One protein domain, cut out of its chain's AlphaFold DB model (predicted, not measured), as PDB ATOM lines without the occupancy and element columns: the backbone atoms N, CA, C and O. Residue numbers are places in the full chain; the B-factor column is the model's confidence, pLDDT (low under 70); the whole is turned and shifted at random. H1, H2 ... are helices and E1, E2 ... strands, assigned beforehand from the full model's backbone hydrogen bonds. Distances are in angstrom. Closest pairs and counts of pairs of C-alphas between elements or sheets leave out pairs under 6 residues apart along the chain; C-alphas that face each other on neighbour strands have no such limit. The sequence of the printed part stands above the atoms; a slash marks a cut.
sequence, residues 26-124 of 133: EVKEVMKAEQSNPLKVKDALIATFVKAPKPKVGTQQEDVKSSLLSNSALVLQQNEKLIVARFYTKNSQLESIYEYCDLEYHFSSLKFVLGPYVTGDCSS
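This is residues 26 to 124 of the 133 residues of an uncharacterized protein of Shewanella sp. SR44-4 (UniProt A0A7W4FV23). A twisted sheet of four antiparallel strands has H3 packed along its strands over one face, while H2 crosses E4; H1 only grazes the sheet, and the short H4 is on the opposite face from H3. The printed part has 99 residues, with four named helices and four named strands in the order H1, H2, H3, E1, E2, E3, E4, H4, a mixed class; the sheet's order is E1, E2, E3, E4. It is compact, radius of gyration of the C-alphas 13.1 A, yet elongated, spanning 42 by 26 by 17 A.

Find C-alpha 26 at (-39.387, -126.362, -72.093); from there H1 runs 15.3 A to residue 36. H2 is residues 41 to 49, 12.3 A, and H3 residues 61 to 70, 14.3 A. E1, residues 74 to 79, covers 14.9 A, and E2, residues 82 to 88, 19.7 A. E3, residues 100 to 108, runs 26.8 A; E4, residues 111 to 119, 20.6 A, bends by 58 degrees at residue 114. H4, residues 121 to 124, 6.0 A, ends at C-alpha 124, (-55.705, -98.228, -66.003).

E1 to E4 form a meander, each strand the antiparallel neighbour of the one before, in three hairpins; look for N 76 and O 84 at 2.8 A, N 85 and O 103 at 2.9 A, N 104 and O 117 at 2.8 A. H3 runs along the strands, 8 degrees from E2 on the local plane, at a height over the sheet of 8.7 A; its closest C-alpha to E2 is Leu 68 to Ala 85, 7.4 A. H2 runs across, 86 degrees from E4 on the local plane; the closest C-alphas are Asp 43 and Val 118, 5.4 A. H1 comes closest to E4 at the C-alphas of Val 30 and Val 113, 6.5 A. H4 is over none of the strands; the closest C-alphas of E3 and H4 are Cys 101 and Cys 122, 5.3 A. In H1, H2 and H3 every O i to N i+4 pair is within hydrogen-bond range; H4 is too short for one.

The C-alphas farthest apart, Glu 26 and Ser 96, are 42.0 A apart. The printed part has no cut; the links H2 to H3 and E2 to E3 are long. Residues 26 to 39 are under pLDDT 70.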
ATOM      1  N   GLU A  26     -38.357-127.197 -72.748       53.25
ATOM      2  CA  GLU A  26     -39.387-126.362 -72.093       53.25
ATOM      3  C   GLU A  26     -38.759-125.155 -71.388       53.25
ATOM      4  O   GLU A  26     -39.246-124.033 -71.512       53.25
ATOM      5  N   VAL A  27     -37.634-125.354 -70.692       55.00
ATOM      6  CA  VAL A  27     -36.926-124.256 -70.010       55.00
ATOM      7  C   VAL A  27     -36.373-123.255 -71.024       55.00
ATOM      8  O   VAL A  27     -36.465-122.049 -70.811       55.00
ATOM      9  N   LYS A  28     -35.836-123.725 -72.157       52.06
ATOM     10  CA  LYS A  28     -35.322-122.849 -73.223       52.06
ATOM     11  C   LYS A  28     -36.424-122.047 -73.917       52.06
ATOM     12  O   LYS A  28     -36.187-120.886 -74.250       52.06
ATOM     13  N   GLU A  29     -37.602-122.624 -74.136       55.50
ATOM     14  CA  GLU A  29     -38.749-121.887 -74.684       55.50
ATOM     15  C   GLU A  29     -39.285-120.852 -73.695       55.50
ATOM     16  O   GLU A  29     -39.543-119.714 -74.084       55.50
ATOM     17  N   VAL A  30     -39.346-121.201 -72.410       53.53
ATOM     18  CA  VAL A  30     -39.721-120.273 -71.339       53.53
ATOM     19  C   VAL A  30     -38.715-119.124 -71.214       53.53
ATOM     20  O   VAL A  30     -39.131-117.972 -71.173       53.53
ATOM     21  N   MET A  31     -37.406-119.389 -71.253       51.41
ATOM     22  CA  MET A  31     -36.373-118.340 -71.230       51.41
ATOM     23  C   MET A  31     -36.422-117.435 -72.473       51.41
ATOM     24  O   MET A  31     -36.193-116.228 -72.374       51.41
ATOM     25  N   LYS A  32     -36.743-117.988 -73.655       47.34
ATOM     26  CA  LYS A  32     -37.005-117.184 -74.863       47.34
ATOM     27  C   LYS A  32     -38.252-116.315 -74.699       47.34
ATOM     28  O   LYS A  32     -38.225-115.152 -75.100       47.34
ATOM     29  N   ALA A  33     -39.310-116.850 -74.092       50.75
ATOM     30  CA  ALA A  33     -40.505-116.085 -73.764       50.75
ATOM     31  C   ALA A  33     -40.178-114.954 -72.773       50.75
ATOM     32  O   ALA A  33     -40.589-113.824 -73.005       50.75
ATOM     33  N   GLU A  34     -39.354-115.215 -71.756       43.94
ATOM     34  CA  GLU A  34     -38.891-114.250 -70.746       43.94
ATOM     35  C   GLU A  34     -38.060-113.102 -71.356       43.94
ATOM     36  O   GLU A  34     -38.247-111.942 -70.995       43.94
ATOM     37  N   GLN A  35     -37.205-113.384 -72.351       45.69
ATOM     38  CA  GLN A  35     -36.496-112.343 -73.116       45.69
ATOM     39  C   GLN A  35     -37.417-111.533 -74.040       45.69
ATOM     40  O   GLN A  35     -37.145-110.361 -74.302       45.69
ATOM     41  N   SER A  36     -38.492-112.142 -74.546       44.47
ATOM     42  CA  SER A  36     -39.454-111.484 -75.443       44.47
ATOM     43  C   SER A  36     -40.583-110.748 -74.720       44.47
ATOM     44  O   SER A  36     -41.317-109.986 -75.348       44.47
ATOM     45  N   ASN A  37     -40.738-110.975 -73.414       51.34
ATOM     46  CA  ASN A  37     -41.864-110.498 -72.632       51.34
ATOM     47  C   ASN A  37     -41.364-109.523 -71.563       51.34
ATOM     48  O   ASN A  37     -41.167-109.906 -70.405       51.34
ATOM     49  N   PRO A  38     -41.104-108.259 -71.941       50.34
ATOM     50  CA  PRO A  38     -40.788-107.240 -70.966       50.34
ATOM     51  C   PRO A  38     -41.970-107.174 -70.007       50.34
ATOM     52  O   PRO A  38     -43.082-106.837 -70.419       50.34
ATOM     53  N   LEU A  39     -41.731-107.472 -68.727       57.72
ATOM     54  CA  LEU A  39     -42.554-106.937 -67.648       57.72
ATOM     55  C   LEU A  39     -42.829-105.486 -68.026       57.72
ATOM     56  O   LEU A  39     -41.892-104.679 -68.069       57.72
ATOM     57  N   LYS A  40     -44.073-105.159 -68.402       71.19
ATOM     58  CA  LYS A  40     -44.402-103.774 -68.727       71.19
ATOM     59  C   LYS A  40     -43.978-102.996 -67.494       71.19
ATOM     60  O   LYS A  40     -44.395-103.343 -66.395       71.19
ATOM     61  N   VAL A  41     -43.097-102.006 -67.651       79.75
ATOM     62  CA  VAL A  41     -42.490-101.281 -66.517       79.75
ATOM     63  C   VAL A  41     -43.564-100.848 -65.511       79.75
ATOM     64  O   VAL A  41     -43.361-100.941 -64.305       79.75
ATOM     65  N   LYS A  42     -44.752-100.490 -66.017       85.56
ATOM     66  CA  LYS A  42     -45.978-100.261 -65.247       85.56
ATOM     67  C   LYS A  42     -46.339-101.406 -64.289       85.56
ATOM     68  O   LYS A  42     -46.493-101.163 -63.098       85.56
ATOM     69  N   ASP A  43     -46.460-102.631 -64.784       89.31
ATOM     70  CA  ASP A  43     -46.876-103.796 -63.998       89.31
ATOM     71  C   ASP A  43     -45.825-104.124 -62.928       89.31
ATOM     72  O   ASP A  43     -46.162-104.370 -61.772       89.31
ATOM     73  N   ALA A  44     -44.537-104.008 -63.273       87.81
ATOM     74  CA  ALA A  44     -43.440-104.172 -62.321       87.81
ATOM     75  C   ALA A  44     -43.436-103.094 -61.221       87.81
ATOM     76  O   ALA A  44     -43.115-103.396 -60.064       87.81
ATOM     77  N   LEU A  45     -43.785-101.849 -61.559       89.00
ATOM     78  CA  LEU A  45     -43.909-100.749 -60.599       89.00
ATOM     79  C   LEU A  45     -45.097-100.964 -59.664       89.00
ATOM     80  O   LEU A  45     -44.920-100.924 -58.451       89.00
ATOM     81  N   ILE A  46     -46.274-101.282 -60.203       91.25
ATOM     82  CA  ILE A  46     -47.476-101.551 -59.404       91.25
ATOM     83  C   ILE A  46     -47.247-102.744 -58.474       91.25
ATOM     84  O   ILE A  46     -47.496-102.629 -57.277       91.25
ATOM     85  N   ALA A  47     -46.685-103.846 -58.984       93.06
ATOM     86  CA  ALA A  47     -46.302-104.997 -58.169       93.06
ATOM     87  C   ALA A  47     -45.348-104.602 -57.028       93.06
ATOM     88  O   ALA A  47     -45.463-105.109 -55.917       93.06
ATOM     89  N   THR A  48     -44.428-103.662 -57.269       92.50
ATOM     90  CA  THR A  48     -43.547-103.124 -56.219       92.50
ATOM     91  C   THR A  48     -44.321-102.312 -55.181       92.50
ATOM     92  O   THR A  48     -44.109-102.508 -53.987       92.50
ATOM     93  N   PHE A  49     -45.228-101.430 -55.609       92.50
ATOM     94  CA  PHE A  49     -46.012-100.583 -54.706       92.50
ATOM     95  C   PHE A  49     -46.898-101.402 -53.769       92.50
ATOM     96  O   PHE A  49     -46.931-101.133 -52.569       92.50
ATOM     97  N   VAL A  50     -47.541-102.450 -54.283       93.81
ATOM     98  CA  VAL A  50     -48.383-103.347 -53.475       93.81
ATOM     99  C   VAL A  50     -47.602-104.496 -52.824       93.81
ATOM    100  O   VAL A  50     -48.201-105.405 -52.257       93.81
ATOM    101  N   LYS A  51     -46.261-104.458 -52.887       94.56
ATOM    102  CA  LYS A  51     -45.346-105.461 -52.307       94.56
ATOM    103  C   LYS A  51     -45.662-106.899 -52.746       94.56
ATOM    104  O   LYS A  51     -45.508-107.845 -51.979       94.56
ATOM    105  N   ALA A  52     -46.084-107.063 -53.994       95.31
ATOM    106  CA  ALA A  52     -46.363-108.363 -54.572       95.31
ATOM    107  C   ALA A  52     -45.076-109.204 -54.703       95.31
ATOM    108  O   ALA A  52     -44.049-108.684 -55.164       95.31
ATOM    109  N   PRO A  53     -45.109-110.501 -54.341       94.88
ATOM    110  CA  PRO A  53     -44.010-111.420 -54.590       94.88
ATOM    111  C   PRO A  53     -43.601-111.450 -56.064       94.88
ATOM    112  O   PRO A  53     -44.437-111.382 -56.962       94.88
ATOM    113  N   LYS A  54     -42.298-111.609 -56.311       92.94
ATOM    114  CA  LYS A  54     -41.721-111.776 -57.653       92.94
ATOM    115  C   LYS A  54     -41.003-113.128 -57.711       92.94
ATOM    116  O   LYS A  54     -39.799-113.176 -57.443       92.94
ATOM    117  N   PRO A  55     -41.734-114.235 -57.941       93.19
ATOM    118  CA  PRO A  55     -41.141-115.564 -57.997       93.19
ATOM    119  C   PRO A  55     -40.112-115.671 -59.120       93.19
ATOM    120  O   PRO A  55     -40.170-114.939 -60.108       93.19
ATOM    121  N   LYS A  56     -39.173-116.605 -58.979       93.25
ATOM    122  CA  LYS A  56     -38.245-116.931 -60.063       93.25
ATOM    123  C   LYS A  56     -38.928-117.890 -61.030       93.25
ATOM    124  O   LYS A  56     -39.712-118.741 -60.610       93.25
ATOM    125  N   VAL A  57     -38.603-117.795 -62.315       92.44
ATOM    126  CA  VAL A  57     -39.041-118.795 -63.294       92.44
ATOM    127  C   VAL A  57     -38.636-120.196 -62.842       92.44
ATOM    128  O   VAL A  57     -37.536-120.418 -62.335       92.44
ATOM    129  N   GLY A  58     -39.569-121.138 -62.975       93.00
ATOM    130  CA  GLY A  58     -39.420-122.513 -62.514       93.00
ATOM    131  C   GLY A  58     -39.860-122.768 -61.067       93.00
ATOM    132  O   GLY A  58     -39.942-123.936 -60.685       93.00
ATOM    133  N   THR A  59     -40.163-121.736 -60.261       97.00
ATOM    134  CA  THR A  59     -40.714-121.913 -58.902       97.00
ATOM    135  C   THR A  59     -42.033-122.691 -58.955       97.00
ATOM    136  O   THR A  59     -42.864-122.431 -59.823       97.00
ATOM    137  N   GLN A  60     -42.239-123.644 -58.041       98.19
ATOM    138  CA  GLN A  60     -43.461-124.454 -58.022       98.19
ATOM    139  C   GLN A  60     -44.688-123.596 -57.704       98.19
ATOM    140  O   GLN A  60     -44.615-122.674 -56.892       98.19
ATOM    141  N   GLN A  61     -45.833-123.918 -58.310       97.88
ATOM    142  CA  GLN A  61     -47.074-123.166 -58.127       97.88
ATOM    143  C   GLN A  61     -47.489-123.069 -56.655       97.88
ATOM    144  O   GLN A  61     -47.898-121.998 -56.208       97.88
ATOM    145  N   GLU A  62     -47.331-124.150 -55.892       97.75
ATOM    146  CA  GLU A  62     -47.651-124.147 -54.463       97.75
ATOM    147  C   GLU A  62     -46.710-123.239 -53.658       97.75
ATOM    148  O   GLU A  62     -47.180-122.509 -52.790       97.75
ATOM    149  N   ASP A  63     -45.421-123.164 -54.004       98.25
ATOM    150  CA  ASP A  63     -44.483-122.239 -53.350       98.25
ATOM    151  C   ASP A  63     -44.835-120.776 -53.663       98.25
ATOM    152  O   ASP A  63     -44.781-119.908 -52.786       98.25
ATOM    153  N   VAL A  64     -45.243-120.493 -54.909       98.06
ATOM    154  CA  VAL A  64     -45.754-119.166 -55.289       98.06
ATOM    155  C   VAL A  64     -46.995-118.836 -54.471       98.06
ATOM    156  O   VAL A  64     -47.049-117.779 -53.848       98.06
ATOM    157  N   LYS A  65     -47.966-119.750 -54.406       97.94
ATOM    158  CA  LYS A  65     -49.189-119.582 -53.616       97.94
ATOM    159  C   LYS A  65     -48.891-119.328 -52.141       97.94
ATOM    160  O   LYS A  65     -49.453-118.397 -51.568       97.94
ATOM    161  N   SER A  66     -47.995-120.100 -51.530       98.00
ATOM    162  CA  SER A  66     -47.571-119.874 -50.146       98.00
ATOM    163  C   SER A  66     -46.987-118.474 -49.964       98.00
ATOM    164  O   SER A  66     -47.379-117.772 -49.034       98.00
ATOM    165  N   SER A  67     -46.128-118.024 -50.884       97.62
ATOM    166  CA  SER A  67     -45.561-116.672 -50.848       97.62
ATOM    167  C   SER A  67     -46.629-115.576 -50.958       97.62
ATOM    168  O   SER A  67     -46.558-114.580 -50.232       97.62
ATOM    169  N   LEU A  68     -47.641-115.767 -51.811       97.62
ATOM    170  CA  LEU A  68     -48.775-114.848 -51.955       97.62
ATOM    171  C   LEU A  68     -49.558-114.719 -50.643       97.62
ATOM    172  O   LEU A  68     -49.771-113.606 -50.162       97.62
ATOM    173  N   LEU A  69     -49.914-115.847 -50.026       95.50
ATOM    174  CA  LEU A  69     -50.655-115.869 -48.762       95.50
ATOM    175  C   LEU A  69     -49.850-115.241 -47.616       95.50
ATOM    176  O   LEU A  69     -50.394-114.463 -46.834       95.50
ATOM    177  N   SER A  70     -48.540-115.504 -47.542       95.62
ATOM    178  CA  SER A  70     -47.656-114.869 -46.553       95.62
ATOM    179  C   SER A  70     -47.530-113.352 -46.735       95.62
ATOM    180  O   SER A  70     -47.241-112.650 -45.772       95.62
ATOM    181  N   ASN A  71     -47.781-112.833 -47.941       91.88
ATOM    182  CA  ASN A  71     -47.827-111.396 -48.228       91.88
ATOM    183  C   ASN A  71     -49.244-110.811 -48.126       91.88
ATOM    184  O   ASN A  71     -49.500-109.720 -48.627       91.88
ATOM    185  N   SER A  72     -50.161-111.507 -47.443       91.56
ATOM    186  CA  SER A  72     -51.550-111.072 -47.236       91.56
ATOM    187  C   SER A  72     -52.341-110.866 -48.534       91.56
ATOM    188  O   SER A  72     -53.333-110.135 -48.543       91.56
ATOM    189  N   ALA A  73     -51.924-111.503 -49.631       96.38
ATOM    190  CA  ALA A  73     -52.681-111.481 -50.872       96.38
ATOM    191  C   ALA A  73     -53.915-112.388 -50.755       96.38
ATOM    192  O   ALA A  73     -53.834-113.506 -50.239       96.38
ATOM    193  N   LEU A  74     -55.050-111.936 -51.284       97.19
ATOM    194  CA  LEU A  74     -56.258-112.750 -51.396       97.19
ATOM    195  C   LEU A  74     -56.253-113.476 -52.746       97.19
ATOM    196  O   LEU A  74     -56.345-112.839 -53.791       97.19
ATOM    197  N   VAL A  75     -56.165-114.807 -52.744       97.44
ATOM    198  CA  VAL A  75     -56.242-115.605 -53.979       97.44
ATOM    199  C   VAL A  75     -57.691-115.642 -54.469       97.44
ATOM    200  O   VAL A  75     -58.551-116.226 -53.815       97.44
ATOM    201  N   LEU A  76     -57.954-115.013 -55.616       96.69
ATOM    202  CA  LEU A  76     -59.280-114.935 -56.237       96.69
ATOM    203  C   LEU A  76     -59.565-116.145 -57.132       96.69
ATOM    204  O   LEU A  76     -60.688-116.634 -57.192       96.69
ATOM    205  N   GLN A  77     -58.537-116.619 -57.836       96.75
ATOM    206  CA  GLN A  77     -58.629-117.733 -58.773       96.75
ATOM    207  C   GLN A  77     -57.338-118.549 -58.743       96.75
ATOM    208  O   GLN A  77     -56.244-117.987 -58.693       96.75
ATOM    209  N   GLN A  78     -57.471-119.874 -58.829       96.62
ATOM    210  CA  GLN A  78     -56.359-120.805 -58.996       96.62
ATOM    211  C   GLN A  78     -56.763-121.927 -59.962       96.62
ATOM    212  O   GLN A  78     -57.805-122.557 -59.794       96.62
ATOM    213  N   ASN A  79     -55.914-122.195 -60.951       96.75
ATOM    214  CA  ASN A  79     -55.921-123.409 -61.764       96.75
ATOM    215  C   ASN A  79     -54.478-123.777 -62.160       96.75
ATOM    216  O   ASN A  79     -53.539-123.064 -61.814       96.75
ATOM    217  N   GLU A  80     -54.287-124.865 -62.907       94.56
ATOM    218  CA  GLU A  80     -52.952-125.370 -63.283       94.56
ATOM    219  C   GLU A  80     -52.073-124.363 -64.045       94.56
ATOM    220  O   GLU A  80     -50.851-124.500 -64.058       94.56
ATOM    221  N   LYS A  81     -52.682-123.359 -64.688       96.25
ATOM    222  CA  LYS A  81     -52.001-122.386 -65.553       96.25
ATOM    223  C   LYS A  81     -51.980-120.972 -64.986       96.25
ATOM    224  O   LYS A  81     -51.243-120.141 -65.503       96.25
ATOM    225  N   LEU A  82     -52.771-120.675 -63.957       97.25
ATOM    226  CA  LEU A  82     -53.011-119.307 -63.507       97.25
ATOM    227  C   LEU A  82     -53.316-119.243 -62.011       97.25
ATOM    228  O   LEU A  82     -54.150-119.990 -61.500       97.25
ATOM    229  N   ILE A  83     -52.707-118.267 -61.343       98.31
ATOM    230  CA  ILE A  83     -53.178-117.727 -60.068       98.31
ATOM    231  C   ILE A  83     -53.492-116.247 -60.271       98.31
ATOM    232  O   ILE A  83     -52.646-115.502 -60.763       98.31
ATOM    233  N   VAL A  84     -54.682-115.820 -59.852       97.62
ATOM    234  CA  VAL A  84     -55.045-114.401 -59.740       97.62
ATOM    235  C   VAL A  84     -55.125-114.054 -58.262       97.62
ATOM    236  O   VAL A  84     -55.865-114.696 -57.512       97.62
ATOM    237  N   ALA A  85     -54.359-113.055 -57.838       97.81
ATOM    238  CA  ALA A  85     -54.286-112.634 -56.447       97.81
ATOM    239  C   ALA A  85     -54.516-111.128 -56.306       97.81
ATOM    240  O   ALA A  85     -53.943-110.329 -57.042       97.81
ATOM    241  N   ARG A  86     -55.338-110.759 -55.327       97.50
ATOM    242  CA  ARG A  86     -55.663-109.388 -54.956       97.50
ATOM    243  C   ARG A  86     -54.740-108.884 -53.862       97.50
ATOM    244  O   ARG A  86     -54.579-109.537 -52.831       97.50
ATOM    245  N   PHE A  87     -54.213-107.685 -54.061       96.44
ATOM    246  CA  PHE A  87     -53.378-106.975 -53.103       96.44
ATOM    247  C   PHE A  87     -54.035-105.648 -52.750       96.44
ATOM    248  O   PHE A  87     -54.248-104.810 -53.622       96.44
ATOM    249  N   TYR A  88     -54.348-105.449 -51.471       95.25
ATOM    250  CA  TYR A  88     -54.858-104.167 -50.994       95.25
ATOM    251  C   TYR A  88     -53.754-103.112 -51.027       95.25
ATOM    252  O   TYR A  88     -52.605-103.381 -50.678       95.25
ATOM    253  N   THR A  89     -54.105-101.897 -51.423       94.19
ATOM    254  CA  THR A  89     -53.153-100.791 -51.601       94.19
ATOM    255  C   THR A  89     -52.867-100.032 -50.309       94.19
ATOM    256  O   THR A  89     -52.084 -99.083 -50.334       94.19
ATOM    257  N   LYS A  90     -53.469-100.418 -49.179       93.69
ATOM    258  CA  LYS A  90     -53.258 -99.759 -47.887       93.69
ATOM    259  C   LYS A  90     -51.764 -99.674 -47.549       93.69
ATOM    260  O   LYS A  90     -51.064-100.687 -47.525       93.69
ATOM    261  N   ASN A  91     -51.287 -98.478 -47.220       91.12
ATOM    262  CA  ASN A  91     -49.881 -98.122 -47.009       91.12
ATOM    263  C   ASN A  91     -48.984 -98.238 -48.261       91.12
ATOM    264  O   ASN A  91     -47.772 -98.442 -48.133       91.12
ATOM    265  N   SER A  92     -49.550 -98.130 -49.464       91.00
ATOM    266  CA  SER A  92     -48.808 -98.034 -50.729       91.00
ATOM    267  C   SER A  92     -48.975 -96.656 -51.368       91.00
ATOM    268  O   SER A  92     -49.882 -95.900 -51.025       91.00
ATOM    269  N   GLN A  93     -48.151 -96.350 -52.373       88.31
ATOM    270  CA  GLN A  93     -48.303 -95.131 -53.177       88.31
ATOM    271  C   GLN A  93     -49.614 -95.089 -53.988       88.31
ATOM    272  O   GLN A  93     -49.912 -94.065 -54.598       88.31
ATOM    273  N   LEU A  94     -50.380 -96.185 -54.022       89.56
ATOM    274  CA  LEU A  94     -51.629 -96.309 -54.776       89.56
ATOM    275  C   LEU A  94     -52.885 -96.181 -53.900       89.56
ATOM    276  O   LEU A  94     -53.981 -96.168 -54.454       89.56
ATOM    277  N   GLU A  95     -52.747 -96.068 -52.570       91.00
ATOM    278  CA  GLU A  95     -53.876 -96.083 -51.616       91.00
ATOM    279  C   GLU A  95     -54.940 -95.020 -51.908       91.00
ATOM    280  O   GLU A  95     -56.131 -95.273 -51.761       91.00
ATOM    281  N   SER A  96     -54.527 -93.835 -52.359       88.31
ATOM    282  CA  SER A  96     -55.441 -92.730 -52.669       88.31
ATOM    283  C   SER A  96     -56.168 -92.871 -54.009       88.31
ATOM    284  O   SER A  96     -57.018 -92.037 -54.318       88.31
ATOM    285  N   ILE A  97     -55.819 -93.875 -54.819       89.31
ATOM    286  CA  ILE A  97     -56.295 -94.017 -56.202       89.31
ATOM    287  C   ILE A  97     -57.103 -95.304 -56.383       89.31
ATOM    288  O   ILE A  97     -58.152 -95.282 -57.019       89.31
ATOM    289  N   TYR A  98     -56.630 -96.415 -55.818       90.94
ATOM    290  CA  TYR A  98     -57.279 -97.723 -55.905       90.94
ATOM    291  C   TYR A  98     -57.309 -98.357 -54.528       90.94
ATOM    292  O   TYR A  98     -56.343 -98.223 -53.789       90.94
ATOM    293  N   GLU A  99     -58.368 -99.091 -54.198       93.06
ATOM    294  CA  GLU A  99     -58.450 -99.863 -52.948       93.06
ATOM    295  C   GLU A  99     -57.590-101.141 -53.005       93.06
ATOM    296  O   GLU A  99     -57.010-101.582 -52.008       93.06
ATOM    297  N   TYR A 100     -57.486-101.740 -54.190       94.75
ATOM    298  CA  TYR A 100     -56.738-102.966 -54.431       94.75
ATOM    299  C   TYR A 100     -56.254-103.051 -55.881       94.75
ATOM    300  O   TYR A 100     -56.818-102.421 -56.772       94.75
ATOM    301  N   CYS A 101     -55.238-103.881 -56.113       94.94
ATOM    302  CA  CYS A 101     -54.794-104.298 -57.436       94.94
ATOM    303  C   CYS A 101     -54.819-105.822 -57.547       94.94
ATOM    304  O   CYS A 101     -54.312-106.521 -56.666       94.94
ATOM    305  N   ASP A 102     -55.351-106.326 -58.657       96.56
ATOM    306  CA  ASP A 102     -55.348-107.752 -58.967       96.56
ATOM    307  C   ASP A 102     -54.145-108.067 -59.866       96.56
ATOM    308  O   ASP A 102     -53.827-107.322 -60.796       96.56
ATOM    309  N   LEU A 103     -53.435-109.149 -59.553       96.31
ATOM    310  CA  LEU A 103     -52.206-109.557 -60.225       96.31
ATOM    311  C   LEU A 103     -52.293-111.022 -60.661       96.31
ATOM    312  O   LEU A 103     -52.643-111.899 -59.870       96.31
ATOM    313  N   GLU A 104     -51.935-111.281 -61.913       96.56
ATOM    314  CA  GLU A 104     -51.902-112.608 -62.520       96.56
ATOM    315  C   GLU A 104     -50.494-113.201 -62.521       96.56
ATOM    316  O   GLU A 104     -49.526-112.548 -62.915       96.56
ATOM    317  N   TYR A 105     -50.401-114.473 -62.152       96.50
ATOM    318  CA  TYR A 105     -49.191-115.286 -62.169       96.50
ATOM    319  C   TYR A 105     -49.476-116.497 -63.042       96.50
ATOM    320  O   TYR A 105     -50.416-117.240 -62.755       96.50
ATOM    321  N   HIS A 106     -48.699-116.705 -64.104       95.69
ATOM    322  CA  HIS A 106     -48.968-117.794 -65.042       95.69
ATOM    323  C   HIS A 106     -47.946-118.915 -64.914       95.69
ATOM    324  O   HIS A 106     -46.770-118.703 -64.593       95.69
ATOM    325  N   PHE A 107     -48.422-120.123 -65.194       96.00
ATOM    326  CA  PHE A 107     -47.719-121.371 -64.948       96.00
ATOM    327  C   PHE A 107     -47.749-122.279 -66.179       96.00
ATOM    328  O   PHE A 107     -48.724-122.308 -66.930       96.00
ATOM    329  N   SER A 108     -46.688-123.064 -66.351       95.12
ATOM    330  CA  SER A 108     -46.625-124.205 -67.266       95.12
ATOM    331  C   SER A 108     -46.124-125.407 -66.487       95.12
ATOM    332  O   SER A 108     -45.162-125.285 -65.729       95.12
ATOM    333  N   SER A 109     -46.789-126.554 -66.628       94.62
ATOM    334  CA  SER A 109     -46.433-127.779 -65.897       94.62
ATOM    335  C   SER A 109     -46.271-127.530 -64.381       94.62
ATOM    336  O   SER A 109     -45.313-127.996 -63.764       94.62
ATOM    337  N   LEU A 110     -47.194-126.743 -63.799       94.94
ATOM    338  CA  LEU A 110     -47.214-126.288 -62.396       94.94
ATOM    339  C   LEU A 110     -46.006-125.450 -61.949       94.94
ATOM    340  O   LEU A 110     -45.789-125.259 -60.754       94.94
ATOM    341  N   LYS A 111     -45.231-124.908 -62.886       96.00
ATOM    342  CA  LYS A 111     -44.069-124.063 -62.601       96.00
ATOM    343  C   LYS A 111     -44.303-122.660 -63.096       96.00
ATOM    344  O   LYS A 111     -44.870-122.466 -64.163       96.00
ATOM    345  N   PHE A 112     -43.890-121.685 -62.299       94.44
ATOM    346  CA  PHE A 112     -44.022-120.276 -62.618       94.44
ATOM    347  C   PHE A 112     -43.241-119.957 -63.890       94.44
ATOM    348  O   PHE A 112     -42.068-120.317 -64.009       94.44
ATOM    349  N   VAL A 113     -43.901-119.291 -64.831       92.31
ATOM    350  CA  VAL A 113     -43.327-118.939 -66.135       92.31
ATOM    351  C   VAL A 113     -43.258-117.434 -66.307       92.31
ATOM    352  O   VAL A 113     -42.272-116.932 -66.834       92.31
ATOM    353  N   LEU A 114     -44.303-116.708 -65.902       89.62
ATOM    354  CA  LEU A 114     -44.396-115.279 -66.177       89.62
ATOM    355  C   LEU A 114     -45.320-114.544 -65.196       89.62
ATOM    356  O   LEU A 114     -46.193-115.139 -64.554       89.62
ATOM    357  N   GLY A 115     -45.131-113.227 -65.127       90.44
ATOM    358  CA  GLY A 115     -45.855-112.310 -64.251       90.44
ATOM    359  C   GLY A 115     -44.950-111.681 -63.177       90.44
ATOM    360  O   GLY A 115     -43.727-111.821 -63.234       90.44
ATOM    361  N   PRO A 116     -45.528-110.982 -62.190       92.94
ATOM    362  CA  PRO A 116     -46.956-110.712 -62.075       92.94
ATOM    363  C   PRO A 116     -47.452-109.659 -63.080       92.94
ATOM    364  O   PRO A 116     -46.776-108.654 -63.304       92.94
ATOM    365  N   TYR A 117     -48.640-109.864 -63.656       93.06
ATOM    366  CA  TYR A 117     -49.305-108.875 -64.517       93.06
ATOM    367  C   TYR A 117     -50.476-108.222 -63.821       93.06
ATOM    368  O   TYR A 117     -51.323-108.906 -63.261       93.06
ATOM    369  N   VAL A 118     -50.550-106.898 -63.896       92.31
ATOM    370  CA  VAL A 118     -51.668-106.157 -63.319       92.31
ATOM    371  C   VAL A 118     -52.893-106.330 -64.206       92.31
ATOM    372  O   VAL A 118     -52.862-106.011 -65.394       92.31
ATOM    373  N   THR A 119     -53.980-106.784 -63.601       89.88
ATOM    374  CA  THR A 119     -55.297-106.924 -64.217       89.88
ATOM    375  C   THR A 119     -56.334-106.114 -63.429       89.88
ATOM    376  O   THR A 119     -56.028-105.531 -62.383       89.88
ATOM    377  N   GLY A 120     -57.551-106.008 -63.959       81.19
ATOM    378  CA  GLY A 120     -58.631-105.227 -63.347       81.19
ATOM    379  C   GLY A 120     -58.348-103.722 -63.301       81.19
ATOM    380  O   GLY A 120     -57.685-103.174 -64.184       81.19
ATOM    381  N   ASP A 121     -58.846-103.041 -62.272       79.06
ATOM    382  CA  ASP A 121     -58.911-101.573 -62.222       79.06
ATOM    383  C   ASP A 121     -57.531-100.900 -62.254       79.06
ATOM    384  O   ASP A 121     -57.306 -99.968 -63.032       79.06
ATOM    385  N   CYS A 122     -56.555-101.434 -61.510       86.94
ATOM    386  CA  CYS A 122     -55.183-100.914 -61.503       86.94
ATOM    387  C   CYS A 122     -54.487-100.990 -62.873       86.94
ATOM    388  O   CYS A 122     -53.478-100.313 -63.088       86.94
ATOM    389  N   SER A 123     -55.009-101.768 -63.830       83.88
ATOM    390  CA  SER A 123     -54.458-101.803 -65.188       83.88
ATOM    391  C   SER A 123     -54.575-100.448 -65.904       83.88
ATOM    392  O   SER A 123     -53.780-100.173 -66.808       83.88
ATOM    393  N   SER A 124     -55.482 -99.574 -65.455       83.38
ATOM    394  CA  SER A 124     -55.705 -98.228 -66.003       83.38
ATOM    395  C   SER A 124     -54.773 -97.155 -65.430       83.38
ATOM    396  O   SER A 124     -54.820 -96.009 -65.873       83.38
TER     397      SER A 124